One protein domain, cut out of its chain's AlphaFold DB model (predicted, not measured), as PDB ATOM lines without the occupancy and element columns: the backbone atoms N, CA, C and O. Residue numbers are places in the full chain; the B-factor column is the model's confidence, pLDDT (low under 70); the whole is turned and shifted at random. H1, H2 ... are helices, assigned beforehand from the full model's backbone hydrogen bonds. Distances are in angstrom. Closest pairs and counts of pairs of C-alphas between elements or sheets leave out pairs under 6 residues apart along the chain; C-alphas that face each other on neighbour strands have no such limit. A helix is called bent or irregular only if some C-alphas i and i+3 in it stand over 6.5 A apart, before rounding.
ATOM      1  N   ARG A 361     -56.225  50.999 -28.435       69.38
ATOM      2  CA  ARG A 361     -56.866  49.904 -29.185       69.38
ATOM      3  C   ARG A 361     -56.118  49.577 -30.479       69.38
ATOM      4  O   ARG A 361     -55.895  48.403 -30.781       69.38
ATOM      5  N   LYS A 362     -55.682  50.593 -31.227       69.62
ATOM      6  CA  LYS A 362     -54.913  50.440 -32.471       69.62
ATOM      7  C   LYS A 362     -53.511  49.888 -32.204       69.62
ATOM      8  O   LYS A 362     -53.061  48.998 -32.925       69.62
ATOM      9  N   ALA A 363     -52.864  50.327 -31.122       73.56
ATOM     10  CA  ALA A 363     -51.607  49.752 -30.645       73.56
ATOM     11  C   ALA A 363     -51.769  48.267 -30.258       73.56
ATOM     12  O   ALA A 363     -51.029  47.419 -30.754       73.56
ATOM     13  N   LYS A 364     -52.788  47.935 -29.454       72.00
ATOM     14  CA  LYS A 364     -53.168  46.572 -29.024       72.00
ATOM     15  C   LYS A 364     -53.468  45.654 -30.218       72.00
ATOM     16  O   LYS A 364     -52.941  44.545 -30.272       72.00
ATOM     17  N   SER A 365     -54.218  46.132 -31.213       70.88
ATOM     18  CA  SER A 365     -54.527  45.392 -32.447       70.88
ATOM     19  C   SER A 365     -53.289  45.165 -33.324       70.88
ATOM     20  O   SER A 365     -53.022  44.038 -33.740       70.88
ATOM     21  N   ASN A 366     -52.453  46.186 -33.545       75.94
ATOM     22  CA  ASN A 366     -51.203  46.020 -34.295       75.94
ATOM     23  C   ASN A 366     -50.214  45.082 -33.581       75.94
ATOM     24  O   ASN A 366     -49.611  44.226 -34.227       75.94
ATOM     25  N   PHE A 367     -50.114  45.159 -32.253       74.19
ATOM     26  CA  PHE A 367     -49.341  44.218 -31.441       74.19
ATOM     27  C   PHE A 367     -49.877  42.783 -31.581       74.19
ATOM     28  O   PHE A 367     -49.107  41.856 -31.826       74.19
ATOM     29  N   GLN A 368     -51.199  42.585 -31.535       74.12
ATOM     30  CA  GLN A 368     -51.829  41.281 -31.785       74.12
ATOM     31  C   GLN A 368     -51.581  40.761 -33.209       74.12
ATOM     32  O   GLN A 368     -51.329  39.568 -33.366       74.12
ATOM     33  N   ARG A 369     -51.579  41.622 -34.238       77.69
ATOM     34  CA  ARG A 369     -51.213  41.245 -35.619       77.69
ATOM     35  C   ARG A 369     -49.766  40.751 -35.696       77.69
ATOM     36  O   ARG A 369     -49.522  39.706 -36.291       77.69
ATOM     37  N   VAL A 370     -48.828  41.445 -35.046       77.81
ATOM     38  CA  VAL A 370     -47.414  41.034 -34.958       77.81
ATOM     39  C   VAL A 370     -47.265  39.704 -34.203       77.81
ATOM     40  O   VAL A 370     -46.618  38.779 -34.685       77.81
ATOM     41  N   PHE A 371     -47.918  39.530 -33.054       75.81
ATOM     42  CA  PHE A 371     -47.865  38.253 -32.330       75.81
ATOM     43  C   PHE A 371     -48.568  37.109 -33.082       75.81
ATOM     44  O   PHE A 371     -48.133  35.959 -32.995       75.81
ATOM     45  N   ALA A 372     -49.594  37.401 -33.887       78.25
ATOM     46  CA  ALA A 372     -50.206  36.428 -34.785       78.25
ATOM     47  C   ALA A 372     -49.245  35.991 -35.907       78.25
ATOM     48  O   ALA A 372     -49.180  34.793 -36.195       78.25
ATOM     49  N   THR A 373     -48.443  36.896 -36.485       79.19
ATOM     50  CA  THR A 373     -47.400  36.506 -37.456       79.19
ATOM     51  C   THR A 373     -46.241  35.745 -36.811       79.19
ATOM     52  O   THR A 373     -45.627  34.932 -37.493       79.19
ATOM     53  N   PHE A 374     -45.992  35.886 -35.504       78.94
ATOM     54  CA  PHE A 374     -45.047  35.035 -34.761       78.94
ATOM     55  C   PHE A 374     -45.642  33.716 -34.232       78.94
ATOM     56  O   PHE A 374     -44.901  32.868 -33.726       78.94
ATOM     57  N   LYS A 375     -46.953  33.470 -34.378       79.44
ATOM     58  CA  LYS A 375     -47.607  32.261 -33.843       79.44
ATOM     59  C   LYS A 375     -47.044  30.961 -34.427       79.44
ATOM     60  O   LYS A 375     -46.890  29.989 -33.692       79.44
ATOM     61  N   TRP A 376     -46.680  30.936 -35.713       79.06
ATOM     62  CA  TRP A 376     -46.042  29.757 -36.320       79.06
ATOM     63  C   TRP A 376     -44.666  29.470 -35.704       79.06
ATOM     64  O   TRP A 376     -44.346  28.310 -35.464       79.06
ATOM     65  N   PHE A 377     -43.886  30.510 -35.386       79.06
ATOM     66  CA  PHE A 377     -42.570  30.377 -34.760       79.06
ATOM     67  C   PHE A 377     -42.686  29.897 -33.307       79.06
ATOM     68  O   PHE A 377     -41.947  29.007 -32.896       79.06
ATOM     69  N   SER A 378     -43.660  30.418 -32.552       77.62
ATOM     70  CA  SER A 378     -43.966  29.943 -31.195       77.62
ATOM     71  C   SER A 378     -44.346  28.455 -31.189       77.62
ATOM     72  O   SER A 378     -43.763  27.663 -30.450       77.62
ATOM     73  N   ASN A 379     -45.246  28.048 -32.094       83.44
ATOM     74  CA  ASN A 379     -45.639  26.648 -32.260       83.44
ATOM     75  C   ASN A 379     -44.456  25.757 -32.694       83.44
ATOM     76  O   ASN A 379     -44.287  24.664 -32.160       83.44
ATOM     77  N   ALA A 380     -43.625  26.216 -33.636       81.38
ATOM     78  CA  ALA A 380     -42.452  25.476 -34.106       81.38
ATOM     79  C   ALA A 380     -41.395  25.302 -33.001       81.38
ATOM     80  O   ALA A 380     -40.813  24.226 -32.875       81.38
ATOM     81  N   ARG A 381     -41.190  26.327 -32.163       80.94
ATOM     82  CA  ARG A 381     -40.328  26.251 -30.978       80.94
ATOM     83  C   ARG A 381     -40.858  25.236 -29.966       80.94
ATOM     84  O   ARG A 381     -40.087  24.398 -29.516       80.94
ATOM     85  N   GLN A 382     -42.156  25.267 -29.655       85.25
ATOM     86  CA  GLN A 382     -42.767  24.296 -28.744       85.25
ATOM     87  C   GLN A 382     -42.605  22.856 -29.262       85.25
ATOM     88  O   GLN A 382     -42.140  21.992 -28.525       85.25
ATOM     89  N   TRP A 383     -42.909  22.613 -30.540       87.69
ATOM     90  CA  TRP A 383     -42.731  21.313 -31.197       87.69
ATOM     91  C   TRP A 383     -41.268  20.833 -31.175       87.69
ATOM     92  O   TRP A 383     -40.992  19.664 -30.904       87.69
ATOM     93  N   PHE A 384     -40.309  21.741 -31.382       83.62
ATOM     94  CA  PHE A 384     -38.883  21.430 -31.261       83.62
ATOM     95  C   PHE A 384     -38.474  21.100 -29.815       83.62
ATOM     96  O   PHE A 384     -37.707  20.164 -29.594       83.62
ATOM     97  N   ASP A 385     -39.014  21.806 -28.819       81.94
ATOM     98  CA  ASP A 385     -38.795  21.500 -27.400       81.94
ATOM     99  C   ASP A 385     -39.465  20.172 -26.974       81.94
ATOM    100  O   ASP A 385     -38.943  19.478 -26.101       81.94
ATOM    101  N   GLU A 386     -40.577  19.768 -27.596       84.31
ATOM    102  CA  GLU A 386     -41.213  18.448 -27.415       84.31
ATOM    103  C   GLU A 386     -40.366  17.310 -28.015       84.31
ATOM    104  O   GLU A 386     -40.165  16.280 -27.362       84.31
ATOM    105  N   ILE A 387     -39.787  17.525 -29.205       84.25
ATOM    106  CA  ILE A 387     -38.782  16.638 -29.816       84.25
ATOM    107  C   ILE A 387     -37.547  16.531 -28.919       84.25
ATOM    108  O   ILE A 387     -37.101  15.433 -28.598       84.25
ATOM    109  N   ARG A 388     -37.017  17.658 -28.439       79.31
ATOM    110  CA  ARG A 388     -35.827  17.686 -27.581       79.31
ATOM    111  C   ARG A 388     -36.038  16.986 -26.233       79.31
ATOM    112  O   ARG A 388     -35.084  16.465 -25.663       79.31
ATOM    113  N   LYS A 389     -37.279  16.922 -25.741       81.69
ATOM    114  CA  LYS A 389     -37.668  16.151 -24.545       81.69
ATOM    115  C   LYS A 389     -37.883  14.654 -24.810       81.69
ATOM    116  O   LYS A 389     -38.096  13.919 -23.852       81.69
ATOM    117  N   TRP A 390     -37.822  14.200 -26.067       83.50
ATOM    118  CA  TRP A 390     -38.081  12.813 -26.479       83.50
ATOM    119  C   TRP A 390     -39.479  12.293 -26.094       83.50
ATOM    120  O   TRP A 390     -39.671  11.102 -25.867       83.50
ATOM    121  N   ASN A 391     -40.482  13.183 -26.085       83.00
ATOM    122  CA  ASN A 391     -41.862  12.852 -25.698       83.00
ATOM    123  C   ASN A 391     -42.538  11.829 -26.642       83.00
ATOM    124  O   ASN A 391     -43.468  11.132 -26.254       83.00
ATOM    125  N   ASN A 392     -42.056  11.722 -27.885       84.12
ATOM    126  CA  ASN A 392     -42.387  10.649 -28.823       84.12
ATOM    127  C   ASN A 392     -41.092  10.182 -29.507       84.12
ATOM    128  O   ASN A 392     -40.600  10.832 -30.430       84.12
ATOM    129  N   SER A 393     -40.536   9.064 -29.040       84.94
ATOM    130  CA  SER A 393     -39.242   8.528 -29.488       84.94
ATOM    131  C   SER A 393     -39.215   8.112 -30.964       84.94
ATOM    132  O   SER A 393     -38.192   8.267 -31.626       84.94
ATOM    133  N   ALA A 394     -40.331   7.631 -31.517       85.81
ATOM    134  CA  ALA A 394     -40.416   7.311 -32.942       85.81
ATOM    135  C   ALA A 394     -40.337   8.585 -33.802       85.81
ATOM    136  O   ALA A 394     -39.641   8.615 -34.818       85.81
ATOM    137  N   ALA A 395     -40.993   9.666 -33.362       85.69
ATOM    138  CA  ALA A 395     -40.939  10.955 -34.043       85.69
ATOM    139  C   ALA A 395     -39.547  11.611 -33.962       85.69
ATOM    140  O   ALA A 395     -39.094  12.171 -34.960       85.69
ATOM    141  N   THR A 396     -38.837  11.518 -32.827       87.62
ATOM    142  CA  THR A 396     -37.474  12.077 -32.718       87.62
ATOM    143  C   THR A 396     -36.485  11.361 -33.633       87.62
ATOM    144  O   THR A 396     -35.743  12.026 -34.354       87.62
ATOM    145  N   VAL A 397     -36.510  10.025 -33.672       87.94
ATOM    146  CA  VAL A 397     -35.642   9.223 -34.550       87.94
ATOM    147  C   VAL A 397     -35.927   9.514 -36.027       87.94
ATOM    148  O   VAL A 397     -34.991   9.680 -36.810       87.94
ATOM    149  N   LEU A 398     -37.199   9.668 -36.413       88.31
ATOM    150  CA  LEU A 398     -37.583  10.053 -37.774       88.31
ATOM    151  C   LEU A 398     -37.084  11.464 -38.145       88.31
ATOM    152  O   LEU A 398     -36.553  11.658 -39.239       88.31
ATOM    153  N   VAL A 399     -37.181  12.439 -37.235       88.50
ATOM    154  CA  VAL A 399     -36.644  13.797 -37.451       88.50
ATOM    155  C   VAL A 399     -35.114  13.788 -37.552       88.50
ATOM    156  O   VAL A 399     -34.565  14.450 -38.432       88.50
ATOM    157  N   MET A 400     -34.416  12.994 -36.731       85.75
ATOM    158  CA  MET A 400     -32.963  12.797 -36.839       85.75
ATOM    159  C   MET A 400     -32.560  12.170 -38.182       85.75
ATOM    160  O   MET A 400     -31.591  12.614 -38.799       85.75
ATOM    161  N   ALA A 401     -33.309  11.178 -38.675       86.94
ATOM    162  CA  ALA A 401     -33.052  10.553 -39.973       86.94
ATOM    163  C   ALA A 401     -33.242  11.545 -41.139       86.94
ATOM    164  O   ALA A 401     -32.376  11.648 -42.010       86.94
ATOM    165  N   ILE A 402     -34.323  12.335 -41.125       85.94
ATOM    166  CA  ILE A 402     -34.563  13.401 -42.114       85.94
ATOM    167  C   ILE A 402     -33.450  14.459 -42.060       85.94
ATOM    168  O   ILE A 402     -32.939  14.864 -43.105       85.94
ATOM    169  N   TYR A 403     -33.020  14.862 -40.859       86.56
ATOM    170  CA  TYR A 403     -31.908  15.796 -40.676       86.56
ATOM    171  C   TYR A 403     -30.606  15.276 -41.306       86.56
ATOM    172  O   TYR A 403     -29.938  16.015 -42.032       86.56
ATOM    173  N   CYS A 404     -30.281  13.992 -41.121       84.75
ATOM    174  CA  CYS A 404     -29.126  13.369 -41.772       84.75
ATOM    175  C   CYS A 404     -29.215  13.459 -43.303       84.75
ATOM    176  O   CYS A 404     -28.257  13.882 -43.947       84.75
ATOM    177  N   ILE A 405     -30.363  13.100 -43.890       83.81
ATOM    178  CA  ILE A 405     -30.573  13.115 -45.349       83.81
ATOM    179  C   ILE A 405     -30.357  14.525 -45.920       83.81
ATOM    180  O   ILE A 405     -29.633  14.682 -46.906       83.81
ATOM    181  N   ILE A 406     -30.913  15.549 -45.263       82.62
ATOM    182  CA  ILE A 406     -30.741  16.965 -45.628       82.62
ATOM    183  C   ILE A 406     -29.259  17.365 -45.622       82.62
ATOM    184  O   ILE A 406     -28.777  17.985 -46.570       82.62
ATOM    185  N   VAL A 407     -28.510  16.979 -44.586       82.44
ATOM    186  CA  VAL A 407     -27.087  17.329 -44.460       82.44
ATOM    187  C   VAL A 407     -26.208  16.564 -45.464       82.44
ATOM    188  O   VAL A 407     -25.242  17.119 -45.995       82.44
ATOM    189  N   PHE A 408     -26.549  15.317 -45.807       82.12
ATOM    190  CA  PHE A 408     -25.841  14.569 -46.852       82.12
ATOM    191  C   PHE A 408     -26.105  15.115 -48.268       82.12
ATOM    192  O   PHE A 408     -25.171  15.128 -49.081       82.12
ATOM    193  N   LYS A 409     -27.316  15.607 -48.562       79.75
ATOM    194  CA  LYS A 409     -27.744  16.112 -49.882       79.75
ATOM    195  C   LYS A 409     -28.293  17.555 -49.802       79.75
ATOM    196  O   LYS A 409     -29.504  17.747 -49.904       79.75
ATOM    197  N   PRO A 410     -27.424  18.581 -49.681       75.44
ATOM    198  CA  PRO A 410     -27.861  19.978 -49.575       75.44
ATOM    199  C   PRO A 410     -28.614  20.475 -50.820       75.44
ATOM    200  O   PRO A 410     -29.500  21.318 -50.708       75.44
ATOM    201  N   ASP A 411     -28.337  19.900 -51.991       79.12
ATOM    202  CA  ASP A 411     -28.990  20.231 -53.268       79.12
ATOM    203  C   ASP A 411     -30.511  19.960 -53.237       79.12
ATOM    204  O   ASP A 411     -31.282  20.559 -53.985       79.12
ATOM    205  N   LEU A 412     -30.956  19.078 -52.332       80.31
ATOM    206  CA  LEU A 412     -32.357  18.708 -52.124       80.31
ATOM    207  C   LEU A 412     -33.128  19.721 -51.251       80.31
ATOM    208  O   LEU A 412     -34.360  19.668 -51.200       80.31
ATOM    209  N   ILE A 413     -32.444  20.665 -50.592       79.00
ATOM    210  CA  ILE A 413     -33.070  21.680 -49.724       79.00
ATOM    211  C   ILE A 413     -33.982  22.611 -50.532       79.00
ATOM    212  O   ILE A 413     -35.131  22.829 -50.149       79.00
ATOM    213  N   LEU A 414     -33.517  23.143 -51.667       77.88
ATOM    214  CA  LEU A 414     -34.316  24.089 -52.452       77.88
ATOM    215  C   LEU A 414     -35.588  23.435 -53.049       77.88
ATOM    216  O   LEU A 414     -36.663  24.007 -52.862       77.88
ATOM    217  N   PRO A 415     -35.539  22.230 -53.667       85.06
ATOM    218  CA  PRO A 415     -36.742  21.511 -54.101       85.06
ATOM    219  C   PRO A 415     -37.702  21.130 -52.965       85.06
ATOM    220  O   PRO A 415     -38.916  21.213 -53.136       85.06
ATOM    221  N   THR A 416     -37.204  20.712 -51.795       84.19
ATOM    222  CA  THR A 416     -38.097  20.333 -50.682       84.19
ATOM    223  C   THR A 416     -38.796  21.542 -50.066       84.19
ATOM    224  O   THR A 416     -39.991  21.470 -49.777       84.19
ATOM    225  N   MET A 417     -38.107  22.680 -49.951       83.25
ATOM    226  CA  MET A 417     -38.702  23.927 -49.463       83.25
ATOM    227  C   MET A 417     -39.747  24.504 -50.431       83.25
ATOM    228  O   MET A 417     -40.777  25.004 -49.973       83.25
ATOM    229  N   THR A 418     -39.541  24.409 -51.752       85.38
ATOM    230  CA  THR A 418     -40.542  24.857 -52.738       85.38
ATOM    231  C   THR A 418     -41.742  23.916 -52.820       85.38
ATOM    232  O   THR A 418     -42.877  24.387 -52.862       85.38
ATOM    233  N   LEU A 419     -41.545  22.595 -52.753       89.19
ATOM    234  CA  LEU A 419     -42.661  21.646 -52.672       89.19
ATOM    235  C   LEU A 419     -43.486  21.843 -51.391       89.19
ATOM    236  O   LEU A 419     -44.716  21.825 -51.454       89.19
ATOM    237  N   TYR A 420     -42.842  22.098 -50.248       86.25
ATOM    238  CA  TYR A 420     -43.541  22.400 -48.998       86.25
ATOM    239  C   TYR A 420     -44.332  23.717 -49.074       86.25
ATOM    240  O   TYR A 420     -45.501  23.750 -48.686       86.25
ATOM    241  N   SER A 421     -43.755  24.793 -49.625       81.56
ATOM    242  CA  SER A 421     -44.478  26.065 -49.766       81.56
ATOM    243  C   SER A 421     -45.655  25.964 -50.745       81.56
ATOM    244  O   SER A 421     -46.724  26.502 -50.456       81.56
ATOM    245  N   ILE A 422     -45.525  25.191 -51.831       89.38
ATOM    246  CA  ILE A 422     -46.625  24.867 -52.753       89.38
ATOM    247  C   ILE A 422     -47.732  24.076 -52.037       89.38
ATOM    248  O   ILE A 422     -48.907  24.424 -52.161       89.38
ATOM    249  N   GLN A 423     -47.392  23.056 -51.240       87.50
ATOM    250  CA  GLN A 423     -48.375  22.299 -50.450       87.50
ATOM    251  C   GLN A 423     -49.123  23.203 -49.458       87.50
ATOM    252  O   GLN A 423     -50.354  23.166 -49.395       87.50
ATOM    253  N   VAL A 424     -48.405  24.061 -48.726       84.44
ATOM    254  CA  VAL A 424     -49.002  25.040 -47.803       84.44
ATOM    255  C   VAL A 424     -49.907  26.023 -48.553       84.44
ATOM    256  O   VAL A 424     -51.031  26.260 -48.113       84.44
ATOM    257  N   MET A 425     -49.481  26.534 -49.712       81.75
ATOM    258  CA  MET A 425     -50.277  27.434 -50.554       81.75
ATOM    259  C   MET A 425     -51.569  26.769 -51.053       81.75
ATOM    260  O   MET A 425     -52.636  27.373 -50.966       81.75
ATOM    261  N   ILE A 426     -51.518  25.506 -51.496       89.81
ATOM    262  CA  ILE A 426     -52.705  24.736 -51.911       89.81
ATOM    263  C   ILE A 426     -53.658  24.510 -50.724       89.81
ATOM    264  O   ILE A 426     -54.874  24.659 -50.864       89.81
ATOM    265  N   LEU A 427     -53.131  24.185 -49.539       85.44
ATOM    266  CA  LEU A 427     -53.933  23.984 -48.326       85.44
ATOM    267  C   LEU A 427     -54.572  25.285 -47.813       85.44
ATOM    268  O   LEU A 427     -55.703  25.254 -47.327       85.44
ATOM    269  N   GLN A 428     -53.888  26.425 -47.945       81.88
ATOM    270  CA  GLN A 428     -54.444  27.748 -47.644       81.88
ATOM    271  C   GLN A 428     -55.494  28.168 -48.683       81.88
ATOM    272  O   GLN A 428     -56.571  28.623 -48.307       81.88
ATOM    273  N   TRP A 429     -55.240  27.936 -49.976       77.00
ATOM    274  CA  TRP A 429     -56.188  28.206 -51.062       77.00
ATOM    275  C   TRP A 429     -57.497  27.419 -50.892       77.00
ATOM    276  O   TRP A 429     -58.577  27.998 -50.995       77.00
ATOM    277  N   ARG A 430     -57.421  26.135 -50.505       83.12
ATOM    278  CA  ARG A 430     -58.600  25.317 -50.149       83.12
ATOM    279  C   ARG A 430     -59.378  25.844 -48.934       83.12
ATOM    280  O   ARG A 430     -60.563  25.557 -48.815       83.12
ATOM    281  N   LYS A 431     -58.734  26.606 -48.043       73.06
ATOM    282  CA  LYS A 431     -59.339  27.230 -46.849       73.06
ATOM    283  C   LYS A 431     -59.733  28.702 -47.061       73.06
ATOM    284  O   LYS A 431     -60.123  29.369 -46.103       73.06
ATOM    285  N   ARG A 432     -59.638  29.229 -48.288       58.50
ATOM    286  CA  ARG A 432     -59.925  30.636 -48.599       58.50
ATOM    287  C   ARG A 432     -61.405  30.970 -48.373       58.50
ATOM    288  O   ARG A 432     -62.275  30.489 -49.098       58.50
ATOM    289  N   SER A 433     -61.676  31.857 -47.415       52.69
ATOM    290  CA  SER A 433     -62.991  32.493 -47.264       52.69
ATOM    291  C   SER A 433     -63.372  33.231 -48.552       52.69
ATOM    292  O   SER A 433     -62.544  33.926 -49.141       52.69
ATOM    293  N   ARG A 434     -64.625  33.075 -48.996       61.88
ATOM    294  CA  ARG A 434     -65.159  33.684 -50.231       61.88
ATOM    295  C   ARG A 434     -65.903  35.008 -49.996       61.88
ATOM    296  O   ARG A 434     -66.598  35.477 -50.891       61.88
ATOM    297  N   ARG A 435     -65.809  35.589 -48.795       49.25
ATOM    298  CA  ARG A 435     -66.437  36.885 -48.478       49.25
ATOM    299  C   ARG A 435     -65.634  38.043 -49.102       49.25
ATOM    300  O   ARG A 435     -64.412  37.919 -49.203       49.25
ATOM    301  N   PRO A 436     -66.285  39.145 -49.520       45.88
ATOM    302  CA  PRO A 436     -65.587  40.344 -49.983       45.88
ATOM    303  C   PRO A 436     -64.782  40.987 -48.845       45.88
ATOM    304  O   PRO A 436     -65.077  40.774 -47.669       45.88
ATOM    305  N   THR A 437     -63.791  41.804 -49.199       46.78
ATOM    306  CA  THR A 437     -62.885  42.505 -48.270       46.78
ATOM    307  C   THR A 437     -63.543  43.718 -47.607       46.78
ATOM    308  O   THR A 437     -63.016  44.827 -47.657       46.78
ATOM    309  N   HIS A 438     -64.710  43.518 -46.995       45.69
ATOM    310  CA  HIS A 438     -65.247  44.479 -46.038       45.69
ATOM    311  C   HIS A 438     -64.510  44.333 -44.699       45.69
ATOM    312  O   HIS A 438     -63.984  43.262 -44.399       45.69
ATOM    313  N   ILE A 439     -64.462  45.404 -43.904       49.19
ATOM    314  CA  ILE A 439     -63.719  45.457 -42.635       49.19
ATOM    315  C   ILE A 439     -64.137  44.285 -41.730       49.19
ATOM    316  O   ILE A 439     -65.311  44.163 -41.374       49.19
ATOM    317  N   ASP A 440     -63.179  43.427 -41.362       42.84
ATOM    318  CA  ASP A 440     -63.423  42.251 -40.520       42.84
ATOM    319  C   ASP A 440     -63.874  42.683 -39.118       42.84
ATOM    320  O   ASP A 440     -63.065  43.019 -38.252       42.84
ATOM    321  N   VAL A 441     -65.183  42.616 -38.862       50.94
ATOM    322  CA  VAL A 441     -65.786  42.939 -37.555       50.94
ATOM    323  C   VAL A 441     -65.201  42.065 -36.430       50.94
ATOM    324  O   VAL A 441     -65.106  42.495 -35.288       50.94
ATOM    325  N   ASN A 442     -64.692  40.871 -36.755       47.28
ATOM    326  CA  ASN A 442     -64.006  39.991 -35.802       47.28
ATOM    327  C   ASN A 442     -62.575  40.449 -35.438       47.28
ATOM    328  O   ASN A 442     -62.058  40.042 -34.400       47.28
ATOM    329  N   LEU A 443     -61.931  41.288 -36.261       49.06
ATOM    330  CA  LEU A 443     -60.692  42.004 -35.910       49.06
ATOM    331  C   LEU A 443     -60.986  43.249 -35.051       49.06
ATOM    332  O   LEU A 443     -60.118  43.727 -34.319       49.06
ATOM    333  N   LEU A 444     -62.219  43.754 -35.122       46.44
ATOM    334  CA  LEU A 444     -62.737  44.907 -34.393       46.44
ATOM    335  C   LEU A 444     -63.430  44.420 -33.104       46.44
ATOM    336  O   LEU A 444     -64.647  44.454 -32.983       46.44
ATOM    337  N   ILE A 445     -62.622  43.895 -32.169       50.75
ATOM    338  CA  ILE A 445     -62.997  43.050 -31.008       50.75
ATOM    339  C   ILE A 445     -64.193  43.599 -30.194       50.75
ATOM    340  O   ILE A 445     -64.031  44.230 -29.151       50.75
ATOM    341  N   ALA A 446     -65.416  43.285 -30.620       41.47
ATOM    342  CA  ALA A 446     -66.646  43.787 -29.999       41.47
ATOM    343  C   ALA A 446     -66.927  43.209 -28.593       41.47
ATOM    344  O   ALA A 446     -67.795  43.703 -27.884       41.47
ATOM    345  N   GLY A 447     -66.189  42.174 -28.172       47.59
ATOM    346  CA  GLY A 447     -66.405  41.461 -26.906       47.59
ATOM    347  C   GLY A 447     -65.699  42.033 -25.670       47.59
ATOM    348  O   GLY A 447     -65.845  41.458 -24.596       47.59
ATOM    349  N   SER A 448     -64.906  43.108 -25.783       51.44
ATOM    350  CA  SER A 448     -64.204  43.692 -24.621       51.44
ATOM    351  C   SER A 448     -64.085  45.221 -24.654       51.44
ATOM    352  O   SER A 448     -63.149  45.774 -24.074       51.44
ATOM    353  N   MET A 449     -64.984  45.912 -25.358       51.94
ATOM    354  CA  MET A 449     -64.961  47.374 -25.455       51.94
ATOM    355  C   MET A 449     -65.400  48.002 -24.130       51.94
ATOM    356  O   MET A 449     -66.586  48.133 -23.843       51.94
ATOM    357  N   THR A 450     -64.431  48.387 -23.299       61.12
ATOM    358  CA  THR A 450     -64.697  49.229 -22.125       61.12
ATOM    359  C   THR A 450     -65.005  50.642 -22.614       61.12
ATOM    360  O   THR A 450     -64.252  51.150 -23.439       61.12
ATOM    361  N   ALA A 451     -66.045  51.310 -22.101       61.19
ATOM    362  CA  ALA A 451     -66.434  52.656 -22.561       61.19
ATOM    363  C   ALA A 451     -65.260  53.663 -22.561       61.19
ATOM    364  O   ALA A 451     -65.123  54.472 -23.470       61.19
ATOM    365  N   TYR A 452     -64.346  53.526 -21.598       61.19
ATOM    366  CA  TYR A 452     -63.083  54.265 -21.500       61.19
ATOM    367  C   TYR A 452     -62.129  54.070 -22.701       61.19
ATOM    368  O   TYR A 452     -61.472  55.020 -23.106       61.19
ATOM    369  N   GLU A 453     -62.041  52.865 -23.290       65.00
ATOM    370  CA  GLU A 453     -61.235  52.598 -24.505       65.00
ATOM    371  C   GLU A 453     -61.872  53.202 -25.774       65.00
ATOM    372  O   GLU A 453     -61.250  53.168 -26.835       65.00
ATOM    373  N   LEU A 454     -63.111  53.706 -25.699       66.62
ATOM    374  CA  LEU A 454     -63.795  54.436 -26.773       66.62
ATOM    375  C   LEU A 454     -63.737  55.952 -26.531       66.62
ATOM    376  O   LEU A 454     -63.450  56.707 -27.450       66.62
ATOM    377  N   ASP A 455     -63.904  56.380 -25.278       66.50
ATOM    378  CA  ASP A 455     -63.709  57.762 -24.824       66.50
ATOM    379  C   ASP A 455     -62.278  58.284 -25.076       66.50
ATOM    380  O   ASP A 455     -62.086  59.472 -25.299       66.50
ATOM    381  N   GLU A 456     -61.275  57.398 -25.088       68.00
ATOM    382  CA  GLU A 456     -59.886  57.712 -25.464       68.00
ATOM    383  C   GLU A 456     -59.701  57.947 -26.980       68.00
ATOM    384  O   GLU A 456     -58.792  58.669 -27.372       68.00
ATOM    385  N   GLU A 457     -60.551  57.373 -27.841       66.31
ATOM    386  CA  GLU A 457     -60.473  57.556 -29.304       66.31
ATOM    387  C   GLU A 457     -61.212  58.802 -29.808       66.31
ATOM    388  O   GLU A 457     -60.970  59.239 -30.932       66.31
ATOM    389  N   PHE A 458     -62.096  59.370 -28.984       60.22
ATOM    390  CA  PHE A 458     -62.827  60.608 -29.268       60.22
ATOM    391  C   PHE A 458     -62.293  61.824 -28.491       60.22
ATOM    392  O   PHE A 458     -62.895  62.895 -28.549       60.22
ATOM    393  N   ASP A 459     -61.185  61.679 -27.759       59.25
ATOM    394  CA  ASP A 459     -60.539  62.789 -27.057       59.25
ATOM    395  C   ASP A 459     -59.487  63.462 -27.950       59.25
ATOM    396  O   ASP A 459     -58.727  62.801 -28.661       59.25
TER     397      ASP A 459
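Overview. This is residues 361 to 459 of the 570 residues of an uncharacterized protein of Gossypium trilobum (UniProt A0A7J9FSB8). The model is a long, open loop of helices round an empty middle: H4, the longest helix, makes one long side, and H1 followed by H2 makes the other. H3 turns across one end between H2 and H4, and at the other end the unnamed stretch of residues 431 to 450 brings the backbone back to the short helix H5, near the first residue of H1. The contacts are few, and long parts of both sides stand free. The printed part has 99 residues, with five named helices in the order H1, H2, H3, H4, H5 and no named strand; its class is all helix. The whole is extended, with a radius of gyration of the C-alphas of 21.0 A, and elongated, spanning 62 by 34 by 21 A.

Arrangement. Start at H4, residues 410 to 430, which touches no helix. It is close to but not clearly touching H3, residues 393 to 408; their closest C-alphas, those of Ile 406 and Ile 413, are 6.7 A apart. These two helices run opposite ways at a steep tilt of 55 degrees. Go from H3 to H2, residues 375 to 388: they touch only at the corner, and only just, with 3 pairs of C-alphas within 8 A, through residues 387 to 388 and 395 to 396 alone. The closest C-alphas there, those of Ile 387 and Thr 396, are 5.6 A apart, and the lines are about perpendicular at 75 degrees. H1, residues 361 to 373, and H2 meet only through their link. H2 and H4 are apart, and so are H1 and H4. Look last at H5, residues 451 to 455, close to but not clearly touching H1; the closest C-alphas, those of Arg 361 and Glu 453, are 6.9 A apart. In H1, H2, H3 and H5 every O i to N i+4 pair is within hydrogen-bond range; in H4 it is 15 of 17.

Along the chain. Find C-alpha 410 at (-27.861, 19.978, -49.575); from there H4 runs 31.2 A to C-alpha 430 at (-58.600, 25.317, -50.149). H4 is irregular, but only just: C-alphas 411 and 414 are 6.6 A apart. H3 measures 22.8 A, H2 19.8 A and H1 18.4 A from first to last C-alpha. H1 begins at C-alpha 361, (-56.866, 49.904, -29.185), and H5 spans 6.2 A.

Size, cuts and confidence. The C-alphas farthest apart, those of Phe 408 and Asp 459, are 62.6 A apart, while those of Arg 361 and Asp 459 are 13.6 A apart. Residues 417 to 442 stand free, of which 417 to 430 belong to H4. The link from H4 to H5 is long, with 20 residues; the other links are tight. The printed part has no cut. Its mean pLDDT is 74.0, and residues 361 to 362 and 432 to 459 are under 70.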